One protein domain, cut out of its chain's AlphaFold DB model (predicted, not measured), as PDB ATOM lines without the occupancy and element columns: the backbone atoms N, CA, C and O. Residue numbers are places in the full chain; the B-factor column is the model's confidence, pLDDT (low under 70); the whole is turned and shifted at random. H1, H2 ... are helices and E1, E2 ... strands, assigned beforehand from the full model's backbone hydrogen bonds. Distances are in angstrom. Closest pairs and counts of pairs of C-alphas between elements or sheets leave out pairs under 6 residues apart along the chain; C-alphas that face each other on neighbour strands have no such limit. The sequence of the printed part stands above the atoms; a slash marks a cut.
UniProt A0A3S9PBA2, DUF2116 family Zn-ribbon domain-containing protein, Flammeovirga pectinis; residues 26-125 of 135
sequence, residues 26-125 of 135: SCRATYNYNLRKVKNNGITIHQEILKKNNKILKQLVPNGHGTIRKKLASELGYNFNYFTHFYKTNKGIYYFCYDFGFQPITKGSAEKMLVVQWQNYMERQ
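AT A GLANCE: This is residues 26 to 125 of the 135 residues of the protein "DUF2116 family Zn-ribbon domain-containing protein" of Flammeovirga pectinis (UniProt A0A3S9PBA2). A strongly twisted sheet of five strands, with the later part of H2 across it, makes a compact head, and residues 26 to 45, H1 and the beginning of H2, stick out as a long helical arm. H3 sits beside the strands near E5, and little H4, the last named element, lies beyond E2. The 100 printed residues run H1 H2 E1 H3 E2 E3 E4 E5 H4, mixed in class; the antiparallel order is E1 E5 E4 E3 E2. The whole is loose, radius of gyration of the C-alphas 17.1 A, spanning 59 by 34 by 21 A.

HOW THE PARTS SIT: E2 (85 to 89), E3 (92 to 97), E4 (100 to 107) and E5 (110 to 117) form a meander, each strand the antiparallel neighbour of the one before, with three hairpins. Within hydrogen-bond range are N 87 and O 94, 2.9 A, N 97 and O 100, 2.8 A, and N 103 and O 114, 2.8 A. Edge strand E1 (65 to 69) is the antiparallel neighbour of E5, with N 113 and O 68 within hydrogen-bond range, 2.8 A. H2 (41 to 60) is on the sheet at a height over the sheet of 9.0 A, in two layers, a helix on one face of a sheet, and runs only just across the strands, at 62 degrees to E4 on the local plane; its closest C-alphas to E3 are those of Asn 54 and Cys 97, 5.6 A apart. H3 (70 to 75) is on the sheet over none of the strands, with C-alphas Lys 70 and Lys 112 of E5 closest, 4.9 A. H1 (26 to 39) is not on the sheet and meets H2 only through their link. H4 (120 to 124) is only just not on it, with 4 pairs of C-alphas within 10 A. Every O i to N i+4 pair is within range in H1, H2 and H3; H4 has 0 of 1, but 2 of 2 O i to N i+3.

IN THESE COORDINATES: H2 is 28.7 A long, E5 22.5 A, E4 21.4 A and H1 19.9 A. H1 begins at C-alpha 26 (-23.679, 35.844, -51.241); H4 ends at C-alpha 124 (-56.651, 1.922, -66.616).

THE WHOLE: The C-alphas of Ser 26 and Gly 108, farthest apart, are 61.5 A apart. The printed part has no cut, no link is long, and no printed residue is under 70 in pLDDT.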
ATOM      1  N   SER A  26     -23.647  37.113 -51.979       92.50
ATOM      2  CA  SER A  26     -23.679  35.844 -51.241       92.50
ATOM      3  C   SER A  26     -24.687  35.887 -50.084       92.50
ATOM      4  O   SER A  26     -25.581  35.048 -50.002       92.50
ATOM      5  N   CYS A  27     -24.657  36.939 -49.258       93.06
ATOM      6  CA  CYS A  27     -25.621  37.109 -48.169       93.06
ATOM      7  C   CYS A  27     -27.071  37.234 -48.663       93.06
ATOM      8  O   CYS A  27     -27.981  36.698 -48.027       93.06
ATOM      9  N   ARG A  28     -27.302  37.899 -49.803       92.44
ATOM     10  CA  ARG A  28     -28.626  37.954 -50.440       92.44
ATOM     11  C   ARG A  28     -29.093  36.558 -50.857       92.44
ATOM     12  O   ARG A  28     -30.235  36.188 -50.576       92.44
ATOM     13  N   ALA A  29     -28.224  35.780 -51.497       91.69
ATOM     14  CA  ALA A  29     -28.525  34.423 -51.938       91.69
ATOM     15  C   ALA A  29     -28.838  33.492 -50.754       91.69
ATOM     16  O   ALA A  29     -29.880  32.831 -50.766       91.69
ATOM     17  N   THR A  30     -28.011  33.495 -49.704       92.38
ATOM     18  CA  THR A  30     -28.210  32.684 -48.490       92.38
ATOM     19  C   THR A  30     -29.515  33.029 -47.780       92.38
ATOM     20  O   THR A  30     -30.282  32.133 -47.430       92.38
ATOM     21  N   TYR A  31     -29.813  34.319 -47.604       93.44
ATOM     22  CA  TYR A  31     -31.056  34.752 -46.966       93.44
ATOM     23  C   TYR A  31     -32.288  34.294 -47.756       93.44
ATOM     24  O   TYR A  31     -33.211  33.711 -47.189       93.44
ATOM     25  N   ASN A  32     -32.278  34.472 -49.081       90.56
ATOM     26  CA  ASN A  32     -33.371  34.022 -49.942       90.56
ATOM     27  C   ASN A  32     -33.496  32.490 -49.982       90.56
ATOM     28  O   ASN A  32     -34.609  31.968 -50.033       90.56
ATOM     29  N   TYR A  33     -32.382  31.753 -49.943       86.56
ATOM     30  CA  TYR A  33     -32.392  30.294 -49.814       86.56
ATOM     31  C   TYR A  33     -33.044  29.851 -48.500       86.56
ATOM     32  O   TYR A  33     -33.964  29.036 -48.530       86.56
ATOM     33  N   ASN A  34     -32.646  30.441 -47.372       85.50
ATOM     34  CA  ASN A  34     -33.215  30.126 -46.063       85.50
ATOM     35  C   ASN A  34     -34.708  30.469 -45.991       85.50
ATOM     36  O   ASN A  34     -35.496  29.646 -45.535       85.50
ATOM     37  N   LEU A  35     -35.128  31.623 -46.520       84.75
ATOM     38  CA  LEU A  35     -36.548  31.976 -46.610       84.75
ATOM     39  C   LEU A  35     -37.347  30.974 -47.452       84.75
ATOM     40  O   LEU A  35     -38.445  30.582 -47.055       84.75
ATOM     41  N   ARG A  36     -36.808  30.532 -48.596       80.44
ATOM     42  CA  ARG A  36     -37.440  29.484 -49.419       80.44
ATOM     43  C   ARG A  36     -37.505  28.152 -48.682       80.44
ATOM     44  O   ARG A  36     -38.537  27.495 -48.746       80.44
ATOM     45  N   LYS A  37     -36.454  27.773 -47.950       75.44
ATOM     46  CA  LYS A  37     -36.422  26.550 -47.137       75.44
ATOM     47  C   LYS A  37     -37.493  26.572 -46.044       75.44
ATOM     48  O   LYS A  37     -38.222  25.600 -45.902       75.44
ATOM     49  N   VAL A  38     -37.633  27.690 -45.328       74.44
ATOM     50  CA  VAL A  38     -38.676  27.869 -44.302       74.44
ATOM     51  C   VAL A  38     -40.072  27.809 -44.924       74.44
ATOM     52  O   VAL A  38     -40.929  27.090 -44.419       74.44
ATOM     53  N   LYS A  39     -40.300  28.489 -46.058       74.38
ATOM     54  CA  LYS A  39     -41.586  28.427 -46.777       74.38
ATOM     55  C   LYS A  39     -41.915  27.024 -47.296       74.38
ATOM     56  O   LYS A  39     -43.063  26.604 -47.225       74.38
ATOM     57  N   ASN A  40     -40.916  26.282 -47.770       71.31
ATOM     58  CA  ASN A  40     -41.083  24.934 -48.320       71.31
ATOM     59  C   ASN A  40     -40.991  23.822 -47.261       71.31
ATOM     60  O   ASN A  40     -40.951  22.643 -47.623       71.31
ATOM     61  N   ASN A  41     -40.949  24.162 -45.967       74.81
ATOM     62  CA  ASN A  41     -40.757  23.182 -44.899       74.81
ATOM     63  C   ASN A  41     -41.876  22.128 -44.893       74.81
ATOM     64  O   ASN A  41     -41.598  20.938 -44.815       74.81
ATOM     65  N   GLY A  42     -43.131  22.548 -45.101       76.94
ATOM     66  CA  GLY A  42     -44.271  21.633 -45.193       76.94
ATOM     67  C   GLY A  42     -44.089  20.588 -46.296       76.94
ATOM     68  O   GLY A  42     -44.086  19.395 -46.011       76.94
ATOM     69  N   ILE A  43     -43.853  21.022 -47.538       81.75
ATOM     70  CA  ILE A  43     -43.637  20.119 -48.682       81.75
ATOM     71  C   ILE A  43     -42.459  19.175 -48.409       81.75
ATOM     72  O   ILE A  43     -42.572  17.975 -48.636       81.75
ATOM     73  N   THR A  44     -41.354  19.700 -47.876       84.44
ATOM     74  CA  THR A  44     -40.144  18.912 -47.589       84.44
ATOM     75  C   THR A  44     -40.420  17.816 -46.561       84.44
ATOM     76  O   THR A  44     -40.095  16.660 -46.812       84.44
ATOM     77  N   ILE A  45     -41.117  18.139 -45.468       88.81
ATOM     78  CA  ILE A  45     -41.499  17.169 -44.431       88.81
ATOM     79  C   ILE A  45     -42.399  16.066 -45.011       88.81
ATOM     80  O   ILE A  45     -42.154  14.884 -44.776       88.81
ATOM     81  N   HIS A  46     -43.410  16.421 -45.815       91.50
ATOM     82  CA  HIS A  46     -44.289  15.425 -46.446       91.50
ATOM     83  C   HIS A  46     -43.488  14.491 -47.364       91.50
ATOM     84  O   HIS A  46     -43.657  13.274 -47.320       91.50
ATOM     85  N   GLN A  47     -42.579  15.053 -48.162       93.38
ATOM     86  CA  GLN A  47     -41.710  14.300 -49.066       93.38
ATOM     87  C   GLN A  47     -40.767  13.355 -48.312       93.38
ATOM     88  O   GLN A  47     -40.582  12.214 -48.733       93.38
ATOM     89  N   GLU A  48     -40.192  13.792 -47.192       94.56
ATOM     90  CA  GLU A  48     -39.343  12.959 -46.336       94.56
ATOM     91  C   GLU A  48     -40.120  11.784 -45.729       94.56
ATOM     92  O   GLU A  48     -39.649  10.644 -45.786       94.56
ATOM     93  N   ILE A  49     -41.338  12.028 -45.232       96.38
ATOM     94  CA  ILE A  49     -42.210  10.973 -44.695       96.38
ATOM     95  C   ILE A  49     -42.580   9.967 -45.791       96.38
ATOM     96  O   ILE A  49     -42.436   8.762 -45.591       96.38
ATOM     97  N   LEU A  50     -42.989  10.438 -46.972       97.31
ATOM     98  CA  LEU A  50     -43.343   9.567 -48.098       97.31
ATOM     99  C   LEU A  50     -42.150   8.729 -48.582       97.31
ATOM    100  O   LEU A  50     -42.308   7.541 -48.869       97.31
ATOM    101  N   LYS A  51     -40.943   9.310 -48.633       96.50
ATOM    102  CA  LYS A  51     -39.707   8.579 -48.963       96.50
ATOM    103  C   LYS A  51     -39.391   7.508 -47.921       96.50
ATOM    104  O   LYS A  51     -39.043   6.386 -48.291       96.50
ATOM    105  N   LYS A  52     -39.542   7.825 -46.631       97.69
ATOM    106  CA  LYS A  52     -39.364   6.855 -45.542       97.69
ATOM    107  C   LYS A  52     -40.375   5.712 -45.653       97.69
ATOM    108  O   LYS A  52     -39.970   4.553 -45.621       97.69
ATOM    109  N   ASN A  53     -41.654   6.027 -45.850       98.12
ATOM    110  CA  ASN A  53     -42.711   5.036 -46.051       98.12
ATOM    111  C   ASN A  53     -42.389   4.099 -47.223       98.12
ATOM    112  O   ASN A  53     -42.422   2.879 -47.065       98.12
ATOM    113  N   ASN A  54     -42.013   4.657 -48.378       97.06
ATOM    114  CA  ASN A  54     -41.654   3.876 -49.561       97.06
ATOM    115  C   ASN A  54     -40.462   2.939 -49.304       97.06
ATOM    116  O   ASN A  54     -40.519   1.761 -49.653       97.06
ATOM    117  N   LYS A  55     -39.416   3.431 -48.626       97.69
ATOM    118  CA  LYS A  55     -38.250   2.621 -48.244       97.69
ATOM    119  C   LYS A  55     -38.639   1.445 -47.344       97.69
ATOM    120  O   LYS A  55     -38.167   0.336 -47.575       97.69
ATOM    121  N   ILE A  56     -39.503   1.671 -46.350       98.12
ATOM    122  CA  ILE A  56     -39.971   0.616 -45.437       98.12
ATOM    123  C   ILE A  56     -40.721  -0.474 -46.208       98.12
ATOM    124  O   ILE A  56     -40.441  -1.655 -46.011       98.12
ATOM    125  N   LEU A  57     -41.637  -0.103 -47.111       97.69
ATOM    126  CA  LEU A  57     -42.382  -1.090 -47.903       97.69
ATOM    127  C   LEU A  57     -41.462  -1.894 -48.826       97.69
ATOM    128  O   LEU A  57     -41.571  -3.116 -48.852       97.69
ATOM    129  N   LYS A  58     -40.513  -1.238 -49.506       96.81
ATOM    130  CA  LYS A  58     -39.508  -1.910 -50.350       96.81
ATOM    131  C   LYS A  58     -38.633  -2.882 -49.565       96.81
ATOM    132  O   LYS A  58     -38.340  -3.967 -50.048       96.81
ATOM    133  N   GLN A  59     -38.230  -2.504 -48.353       97.06
ATOM    134  CA  GLN A  59     -37.410  -3.353 -47.492       97.06
ATOM    135  C   GLN A  59     -38.181  -4.578 -46.989       97.06
ATOM    136  O   GLN A  59     -37.641  -5.679 -46.976       97.06
ATOM    137  N   LEU A  60     -39.427  -4.390 -46.551       97.50
ATOM    138  CA  LEU A  60     -40.236  -5.478 -46.004       97.50
ATOM    139  C   LEU A  60     -40.825  -6.390 -47.088       97.50
ATOM    140  O   LEU A  60     -41.116  -7.553 -46.812       97.50
ATOM    141  N   VAL A  61     -41.038  -5.865 -48.298       97.38
ATOM    142  CA  VAL A  61     -41.694  -6.565 -49.410       97.38
ATOM    143  C   VAL A  61     -40.912  -6.339 -50.715       97.38
ATOM    144  O   VAL A  61     -41.411  -5.699 -51.640       97.38
ATOM    145  N   PRO A  62     -39.684  -6.876 -50.826       95.62
ATOM    146  CA  PRO A  62     -38.820  -6.644 -51.988       95.62
ATOM    147  C   PRO A  62     -39.370  -7.250 -53.286       95.62
ATOM    148  O   PRO A  62     -39.109  -6.734 -54.365       95.62
ATOM    149  N   ASN A  63     -40.186  -8.304 -53.188       95.62
ATOM    150  CA  ASN A  63     -40.763  -9.002 -54.343       95.62
ATOM    151  C   ASN A  63     -42.001  -8.299 -54.932       95.62
ATOM    152  O   ASN A  63     -42.669  -8.858 -55.797       95.62
ATOM    153  N   GLY A  64     -42.381  -7.127 -54.416       94.38
ATOM    154  CA  GLY A  64     -43.523  -6.362 -54.924       94.38
ATOM    155  C   GLY A  64     -44.906  -6.894 -54.524       94.38
ATOM    156  O   GLY A  64     -45.912  -6.296 -54.884       94.38
ATOM    157  N   HIS A  65     -44.999  -7.982 -53.757       96.94
ATOM    158  CA  HIS A  65     -46.260  -8.461 -53.183       96.94
ATOM    159  C   HIS A  65     -46.014  -9.228 -51.879       96.94
ATOM    160  O   HIS A  65     -45.158 -10.113 -51.820       96.94
ATOM    161  N   GLY A  66     -46.780  -8.931 -50.827       97.06
ATOM    162  CA  GLY A  66     -46.644  -9.619 -49.545       97.06
ATOM    163  C   GLY A  66     -47.595  -9.114 -48.468       97.06
ATOM    164  O   GLY A  66     -48.262  -8.099 -48.622       97.06
ATOM    165  N   THR A  67     -47.675  -9.834 -47.348       97.19
ATOM    166  CA  THR A  67     -48.461  -9.406 -46.181       97.19
ATOM    167  C   THR A  67     -47.550  -9.178 -44.987       97.19
ATOM    168  O   THR A  67     -46.849 -10.093 -44.560       97.19
ATOM    169  N   ILE A  68     -47.616  -7.985 -44.404       96.88
ATOM    170  CA  ILE A  68     -46.827  -7.598 -43.228       96.88
ATOM    171  C   ILE A  68     -47.746  -7.214 -42.067       96.88
ATOM    172  O   ILE A  68     -48.919  -6.893 -42.257       96.88
ATOM    173  N   ARG A  69     -47.242  -7.267 -40.830       97.00
ATOM    174  CA  ARG A  69     -47.996  -6.798 -39.657       97.00
ATOM    175  C   ARG A  69     -47.965  -5.272 -39.607       97.00
ATOM    176  O   ARG A  69     -46.889  -4.695 -39.733       97.00
ATOM    177  N   LYS A  70     -49.106  -4.636 -39.318       97.00
ATOM    178  CA  LYS A  70     -49.182  -3.175 -39.120       97.00
ATOM    179  C   LYS A  70     -48.190  -2.712 -38.050       97.00
ATOM    180  O   LYS A  70     -47.451  -1.764 -38.272       97.00
ATOM    181  N   LYS A  71     -48.119  -3.448 -36.933       96.69
ATOM    182  CA  LYS A  71     -47.210  -3.165 -35.812       96.69
ATOM    183  C   LYS A  71     -45.738  -3.073 -36.242       96.69
ATOM    184  O   LYS A  71     -45.072  -2.123 -35.859       96.69
ATOM    185  N   LEU A  72     -45.270  -3.993 -37.091       96.94
ATOM    186  CA  LEU A  72     -43.890  -3.991 -37.591       96.94
ATOM    187  C   LEU A  72     -43.595  -2.738 -38.430       96.94
ATOM    188  O   LEU A  72     -42.554  -2.109 -38.269       96.94
ATOM    189  N   ALA A  73     -44.523  -2.345 -39.308       97.25
ATOM    190  CA  ALA A  73     -44.375  -1.114 -40.080       97.25
ATOM    191  C   ALA A  73     -44.359   0.125 -39.165       97.25
ATOM    192  O   ALA A  73     -43.518   1.006 -39.347       97.25
ATOM    193  N   SER A  74     -45.229   0.169 -38.148       97.38
ATOM    194  CA  SER A  74     -45.245   1.243 -37.145       97.38
ATOM    195  C   SER A  74     -43.923   1.353 -36.380       97.38
ATOM    196  O   SER A  74     -43.428   2.459 -36.192       97.38
ATOM    197  N   GLU A  75     -43.331   0.227 -35.971       97.81
ATOM    198  CA  GLU A  75     -42.050   0.177 -35.246       97.81
ATOM    199  C   GLU A  75     -40.879   0.696 -36.097       97.81
ATOM    200  O   GLU A  75     -39.998   1.385 -35.588       97.81
ATOM    201  N   LEU A  76     -40.909   0.464 -37.412       97.56
ATOM    202  CA  LEU A  76     -39.956   1.056 -38.363       97.56
ATOM    203  C   LEU A  76     -40.244   2.544 -38.657       97.56
ATOM    204  O   LEU A  76     -39.500   3.218 -39.377       97.56
ATOM    205  N   GLY A  77     -41.319   3.083 -38.078       97.56
ATOM    206  CA  GLY A  77     -41.733   4.472 -38.192       97.56
ATOM    207  C   GLY A  77     -42.441   4.798 -39.503       97.56
ATOM    208  O   GLY A  77     -42.255   5.904 -40.017       97.56
ATOM    209  N   TYR A  78     -43.209   3.848 -40.042       97.88
ATOM    210  CA  TYR A  78     -44.150   4.079 -41.135       97.88
ATOM    211  C   TYR A  78     -45.301   4.977 -40.664       97.88
ATOM    212  O   TYR A  78     -45.897   4.733 -39.615       97.88
ATOM    213  N   ASN A  79     -45.644   5.997 -41.450       97.44
ATOM    214  CA  ASN A  79     -46.735   6.915 -41.136       97.44
ATOM    215  C   ASN A  79     -47.940   6.684 -42.058       97.44
ATOM    216  O   ASN A  79     -47.922   7.073 -43.225       97.44
ATOM    217  N   PHE A  80     -49.004   6.085 -41.521       96.56
ATOM    218  CA  PHE A  80     -50.211   5.703 -42.267       96.56
ATOM    219  C   PHE A  80     -51.037   6.882 -42.793       96.56
ATOM    220  O   PHE A  80     -51.833   6.698 -43.708       96.56
ATOM    221  N   ASN A  81     -50.834   8.086 -42.251       96.06
ATOM    222  CA  ASN A  81     -51.568   9.284 -42.667       96.06
ATOM    223  C   ASN A  81     -50.999   9.918 -43.945       96.06
ATOM    224  O   ASN A  81     -51.561  10.885 -44.449       96.06
ATOM    225  N   TYR A  82     -49.878   9.401 -44.457       96.62
ATOM    226  CA  TYR A  82     -49.182   9.947 -45.616       96.62
ATOM    227  C   TYR A  82     -49.183   8.922 -46.743       96.62
ATOM    228  O   TYR A  82     -48.561   7.864 -46.647       96.62
ATOM    229  N   PHE A  83     -49.866   9.271 -47.827       96.62
ATOM    230  CA  PHE A  83     -49.892   8.537 -49.082       96.62
ATOM    231  C   PHE A  83     -50.003   9.538 -50.238       96.62
ATOM    232  O   PHE A  83     -50.407  10.683 -50.061       96.62
ATOM    233  N   THR A  84     -49.590   9.109 -51.423       95.81
ATOM    234  CA  THR A  84     -49.594   9.913 -52.651       95.81
ATOM    235  C   THR A  84     -50.915   9.825 -53.403       95.81
ATOM    236  O   THR A  84     -51.383  10.820 -53.942       95.81
ATOM    237  N   HIS A  85     -51.515   8.638 -53.449       94.06
ATOM    238  CA  HIS A  85     -52.776   8.381 -54.132       94.06
ATOM    239  C   HIS A  85     -53.405   7.097 -53.585       94.06
ATOM    240  O   HIS A  85     -52.786   6.368 -52.802       94.06
ATOM    241  N   PHE A  86     -54.643   6.832 -53.983       93.75
ATOM    242  CA  PHE A  86     -55.345   5.605 -53.648       93.75
ATOM    243  C   PHE A  86     -55.781   4.875 -54.916       93.75
ATOM    244  O   PHE A  86     -56.018   5.494 -55.950       93.75
ATOM    245  N   TYR A  87     -55.930   3.560 -54.813       93.31
ATOM    246  CA  TYR A  87     -56.478   2.718 -55.871       93.31
ATOM    247  C   TYR A  87     -57.644   1.916 -55.308       93.31
ATOM    248  O   TYR A  87     -57.495   1.184 -54.323       93.31
ATOM    249  N   LYS A  88     -58.829   2.088 -55.895       91.94
ATOM    250  CA  LYS A  88     -60.058   1.470 -55.396       91.94
ATOM    251  C   LYS A  88     -60.336   0.176 -56.149       91.94
ATOM    252  O   LYS A  88     -60.591   0.175 -57.344       91.94
ATOM    253  N   THR A  89     -60.380  -0.925 -55.417       91.38
ATOM    254  CA  THR A  89     -60.796  -2.230 -55.935       91.38
ATOM    255  C   THR A  89     -62.162  -2.615 -55.381       91.38
ATOM    256  O   THR A  89     -62.629  -2.052 -54.390       91.38
ATOM    257  N   ASN A  90     -62.769  -3.657 -55.950       90.62
ATOM    258  CA  ASN A  90     -63.989  -4.255 -55.402       90.62
ATOM    259  C   ASN A  90     -63.789  -4.814 -53.980       90.62
ATOM    260  O   ASN A  90     -64.751  -4.960 -53.237       90.62
ATOM    261  N   LYS A  91     -62.544  -5.132 -53.598       91.31
ATOM    262  CA  LYS A  91     -62.195  -5.724 -52.297       91.31
ATOM    263  C   LYS A  91     -61.762  -4.693 -51.253       91.31
ATOM    264  O   LYS A  91     -61.503  -5.073 -50.116       91.31
ATOM    265  N   GLY A  92     -61.634  -3.420 -51.626       91.94
ATOM    266  CA  GLY A  92     -61.154  -2.358 -50.746       91.94
ATOM    267  C   GLY A  92     -60.215  -1.378 -51.441       91.94
ATOM    268  O   GLY A  92     -60.040  -1.406 -52.661       91.94
ATOM    269  N   ILE A  93     -59.623  -0.490 -50.647       95.12
ATOM    270  CA  ILE A  93     -58.773   0.604 -51.120       95.12
ATOM    271  C   ILE A  93     -57.318   0.297 -50.776       95.12
ATOM    272  O   ILE A  93     -57.004  -0.067 -49.643       95.12
ATOM    273  N   TYR A  94     -56.440   0.478 -51.756       96.38
ATOM    274  CA  TYR A  94     -54.999   0.503 -51.558       96.38
ATOM    275  C   TYR A  94     -54.530   1.947 -51.407       96.38
ATOM    276  O   TYR A  94     -54.899   2.803 -52.211       96.38
ATOM    277  N   TYR A  95     -53.697   2.203 -50.405       97.31
ATOM    278  CA  TYR A  95     -53.075   3.499 -50.141       97.31
ATOM    279  C   TYR A  95     -51.616   3.444 -50.586       97.31
ATOM    280  O   TYR A  95     -50.824   2.687 -50.019       97.31
ATOM    281  N   PHE A  96     -51.265   4.220 -51.610       96.81
ATOM    282  CA  PHE A  96     -49.964   4.147 -52.271       96.81
ATOM    283  C   PHE A  96     -49.009   5.248 -51.820       96.81
ATOM    284  O   PHE A  96     -49.340   6.431 -51.840       96.81
ATOM    285  N   CYS A  97     -47.779   4.865 -51.495       96.44
ATOM    286  CA  CYS A  97     -46.613   5.733 -51.382       96.44
ATOM    287  C   CYS A  97     -45.716   5.509 -52.605       96.44
ATOM    288  O   CYS A  97     -44.862   4.620 -52.588       96.44
ATOM    289  N   TYR A  98     -45.901   6.323 -53.648       94.62
ATOM    290  CA  TYR A  98     -45.275   6.133 -54.960       94.62
ATOM    291  C   TYR A  98     -45.637   4.769 -55.570       94.62
ATOM    292  O   TYR A  98     -46.809   4.494 -55.795       94.62
ATOM    293  N   ASP A  99     -44.644   3.920 -55.820       94.25
ATOM    294  CA  ASP A  99     -44.759   2.626 -56.484       94.25
ATOM    295  C   ASP A  99     -45.195   1.484 -55.558       94.25
ATOM    296  O   ASP A  99     -45.489   0.404 -56.051       94.25
ATOM    297  N   PHE A 100     -45.268   1.687 -54.240       97.81
ATOM    298  CA  PHE A 100     -45.724   0.667 -53.290       97.81
ATOM    299  C   PHE A 100     -46.945   1.154 -52.528       97.81
ATOM    300  O   PHE A 100     -46.976   2.286 -52.050       97.81
ATOM    301  N   GLY A 101     -47.937   0.290 -52.364       96.88
ATOM    302  CA  GLY A 101     -49.146   0.596 -51.617       96.88
ATOM    303  C   GLY A 101     -49.591  -0.558 -50.753       96.88
ATOM    304  O   GLY A 101     -49.137  -1.688 -50.913       96.88
ATOM    305  N   PHE A 102     -50.478  -0.265 -49.809       97.75
ATOM    306  CA  PHE A 102     -51.030  -1.277 -48.924       97.75
ATOM    307  C   PHE A 102     -52.547  -1.183 -48.826       97.75
ATOM    308  O   PHE A 102     -53.115  -0.093 -48.816       97.75
ATOM    309  N   GLN A 103     -53.192  -2.334 -48.683       97.44
ATOM    310  CA  GLN A 103     -54.572  -2.448 -48.240       97.44
ATOM    311  C   GLN A 103     -54.584  -2.917 -46.772       97.44
ATOM    312  O   GLN A 103     -53.969  -3.945 -46.456       97.44
ATOM    313  N   PRO A 104     -55.268  -2.204 -45.858       96.88
ATOM    314  CA  PRO A 104     -55.501  -2.685 -44.501       96.88
ATOM    315  C   PRO A 104     -56.355  -3.953 -44.531       96.88
ATOM    316  O   PRO A 104     -57.418  -3.978 -45.154       96.88
ATOM    317  N   ILE A 105     -55.902  -5.001 -43.848       95.75
ATOM    318  CA  ILE A 105     -56.652  -6.249 -43.698       95.75
ATOM    319  C   ILE A 105     -56.583  -6.738 -42.250       95.75
ATOM    320  O   ILE A 105     -55.586  -6.544 -41.551       95.75
ATOM    321  N   THR A 106     -57.625  -7.442 -41.825       93.06
ATOM    322  CA  THR A 106     -57.691  -8.075 -40.506       93.06
ATOM    323  C   THR A 106     -57.721  -9.587 -40.689       93.06
ATOM    324  O   THR A 106     -58.520 -10.104 -41.468       93.06
ATOM    325  N   LYS A 107     -56.840 -10.316 -39.994       87.12
ATOM    326  CA  LYS A 107     -56.871 -11.790 -39.958       87.12
ATOM    327  C   LYS A 107     -56.901 -12.245 -38.502       87.12
ATOM    328  O   LYS A 107     -55.867 -12.221 -37.833       87.12
ATOM    329  N   GLY A 108     -58.083 -12.634 -38.023       87.12
ATOM    330  CA  GLY A 108     -58.337 -12.854 -36.596       87.12
ATOM    331  C   GLY A 108     -58.315 -11.526 -35.834       87.12
ATOM    332  O   GLY A 108     -58.949 -10.571 -36.264       87.12
ATOM    333  N   SER A 109     -57.542 -11.440 -34.751       85.81
ATOM    334  CA  SER A 109     -57.313 -10.195 -33.996       85.81
ATOM    335  C   SER A 109     -56.140  -9.351 -34.521       85.81
ATOM    336  O   SER A 109     -55.889  -8.258 -34.020       85.81
ATOM    337  N   ALA A 110     -55.389  -9.844 -35.513       90.75
ATOM    338  CA  ALA A 110     -54.181  -9.179 -35.989       90.75
ATOM    339  C   ALA A 110     -54.460  -8.221 -37.158       90.75
ATOM    340  O   ALA A 110     -54.910  -8.647 -38.227       90.75
ATOM    341  N   GLU A 111     -54.082  -6.953 -36.980       96.12
ATOM    342  CA  GLU A 111     -54.044  -5.940 -38.039       96.12
ATOM    343  C   GLU A 111     -52.818  -6.140 -38.945       96.12
ATOM    344  O   GLU A 111     -51.661  -6.183 -38.497       96.12
ATOM    345  N   LYS A 112     -53.063  -6.253 -40.248       96.88
ATOM    346  CA  LYS A 112     -52.036  -6.498 -41.260       96.88
ATOM    347  C   LYS A 112     -52.203  -5.562 -42.452       96.88
ATOM    348  O   LYS A 112     -53.230  -4.917 -42.643       96.88
ATOM    349  N   MET A 113     -51.152  -5.501 -43.253       97.00
ATOM    350  CA  MET A 113     -51.072  -4.728 -44.481       97.00
ATOM    351  C   MET A 113     -50.800  -5.706 -45.619       97.00
ATOM    352  O   MET A 113     -49.764  -6.375 -45.613       97.00
ATOM    353  N   LEU A 114     -51.724  -5.800 -46.573       97.50
ATOM    354  CA  LEU A 114     -51.470  -6.449 -47.855       97.50
ATOM    355  C   LEU A 114     -50.777  -5.431 -48.756       97.50
ATOM    356  O   LEU A 114     -51.404  -4.469 -49.186       97.50
ATOM    357  N   VAL A 115     -49.483  -5.614 -48.981       97.81
ATOM    358  CA  VAL A 115     -48.628  -4.692 -49.727       97.81
ATOM    359  C   VAL A 115     -48.472  -5.185 -51.155       97.81
ATOM    360  O   VAL A 115     -48.213  -6.368 -51.381       97.81
ATOM    361  N   VAL A 116     -48.592  -4.261 -52.103       97.38
ATOM    362  CA  VAL A 116     -48.405  -4.506 -53.532       97.38
ATOM    363  C   VAL A 116     -47.593  -3.380 -54.159       97.38
ATOM    364  O   VAL A 116     -47.686  -2.222 -53.746       97.38
ATOM    365  N   GLN A 117     -46.810  -3.721 -55.170       97.50
ATOM    366  CA  GLN A 117     -46.198  -2.772 -56.079       97.50
ATOM    367  C   GLN A 117     -47.201  -2.404 -57.177       97.50
ATOM    368  O   GLN A 117     -47.989  -3.246 -57.616       97.50
ATOM    369  N   TRP A 118     -47.182  -1.143 -57.600       95.62
ATOM    370  CA  TRP A 118     -47.990  -0.627 -58.697       95.62
ATOM    371  C   TRP A 118     -47.742  -1.430 -59.979       95.62
ATOM    372  O   TRP A 118     -46.603  -1.783 -60.285       95.62
ATOM    373  N   GLN A 119     -48.808  -1.721 -60.727       93.56
ATOM    374  CA  GLN A 119     -48.752  -2.505 -61.964       93.56
ATOM    375  C   GLN A 119     -49.423  -1.748 -63.109       93.56
ATOM    376  O   GLN A 119     -50.407  -1.047 -62.888       93.56
ATOM    377  N   ASN A 120     -48.956  -1.953 -64.343       92.62
ATOM    378  CA  ASN A 120     -49.407  -1.195 -65.521       92.62
ATOM    379  C   ASN A 120     -50.931  -1.234 -65.736       92.62
ATOM    380  O   ASN A 120     -51.517  -0.266 -66.209       92.62
ATOM    381  N   TYR A 121     -51.619  -2.325 -65.372       90.44
ATOM    382  CA  TYR A 121     -53.079  -2.377 -65.527       90.44
ATOM    383  C   TYR A 121     -53.821  -1.397 -64.605       90.44
ATOM    384  O   TYR A 121     -54.963  -1.052 -64.902       90.44
ATOM    385  N   MET A 122     -53.206  -0.959 -63.499       90.31
ATOM    386  CA  MET A 122     -53.820  -0.038 -62.536       90.31
ATOM    387  C   MET A 122     -53.991   1.368 -63.124       90.31
ATOM    388  O   MET A 122     -54.889   2.095 -62.711       90.31
ATOM    389  N   GLU A 123     -53.220   1.720 -64.157       86.75
ATOM    390  CA  GLU A 123     -53.369   2.981 -64.899       86.75
ATOM    391  C   GLU A 123     -54.716   3.090 -65.619       86.75
ATOM    392  O   GLU A 123     -55.196   4.189 -65.880       86.75
ATOM    393  N   ARG A 124     -55.361   1.953 -65.914       83.88
ATOM    394  CA  ARG A 124     -56.651   1.922 -66.616       83.88
ATOM    395  C   ARG A 124     -57.800   2.458 -65.766       83.88
ATOM    396  O   ARG A 124     -58.828   2.837 -66.317       83.88
ATOM    397  N   GLN A 125     -57.650   2.494 -64.441       73.31
ATOM    398  CA  GLN A 125     -58.615   3.137 -63.552       73.31
ATOM    399  C   GLN A 125     -58.208   4.591 -63.306       73.31
ATOM    400  O   GLN A 125     -57.808   4.963 -62.203       73.31
TER     401      GLN A 125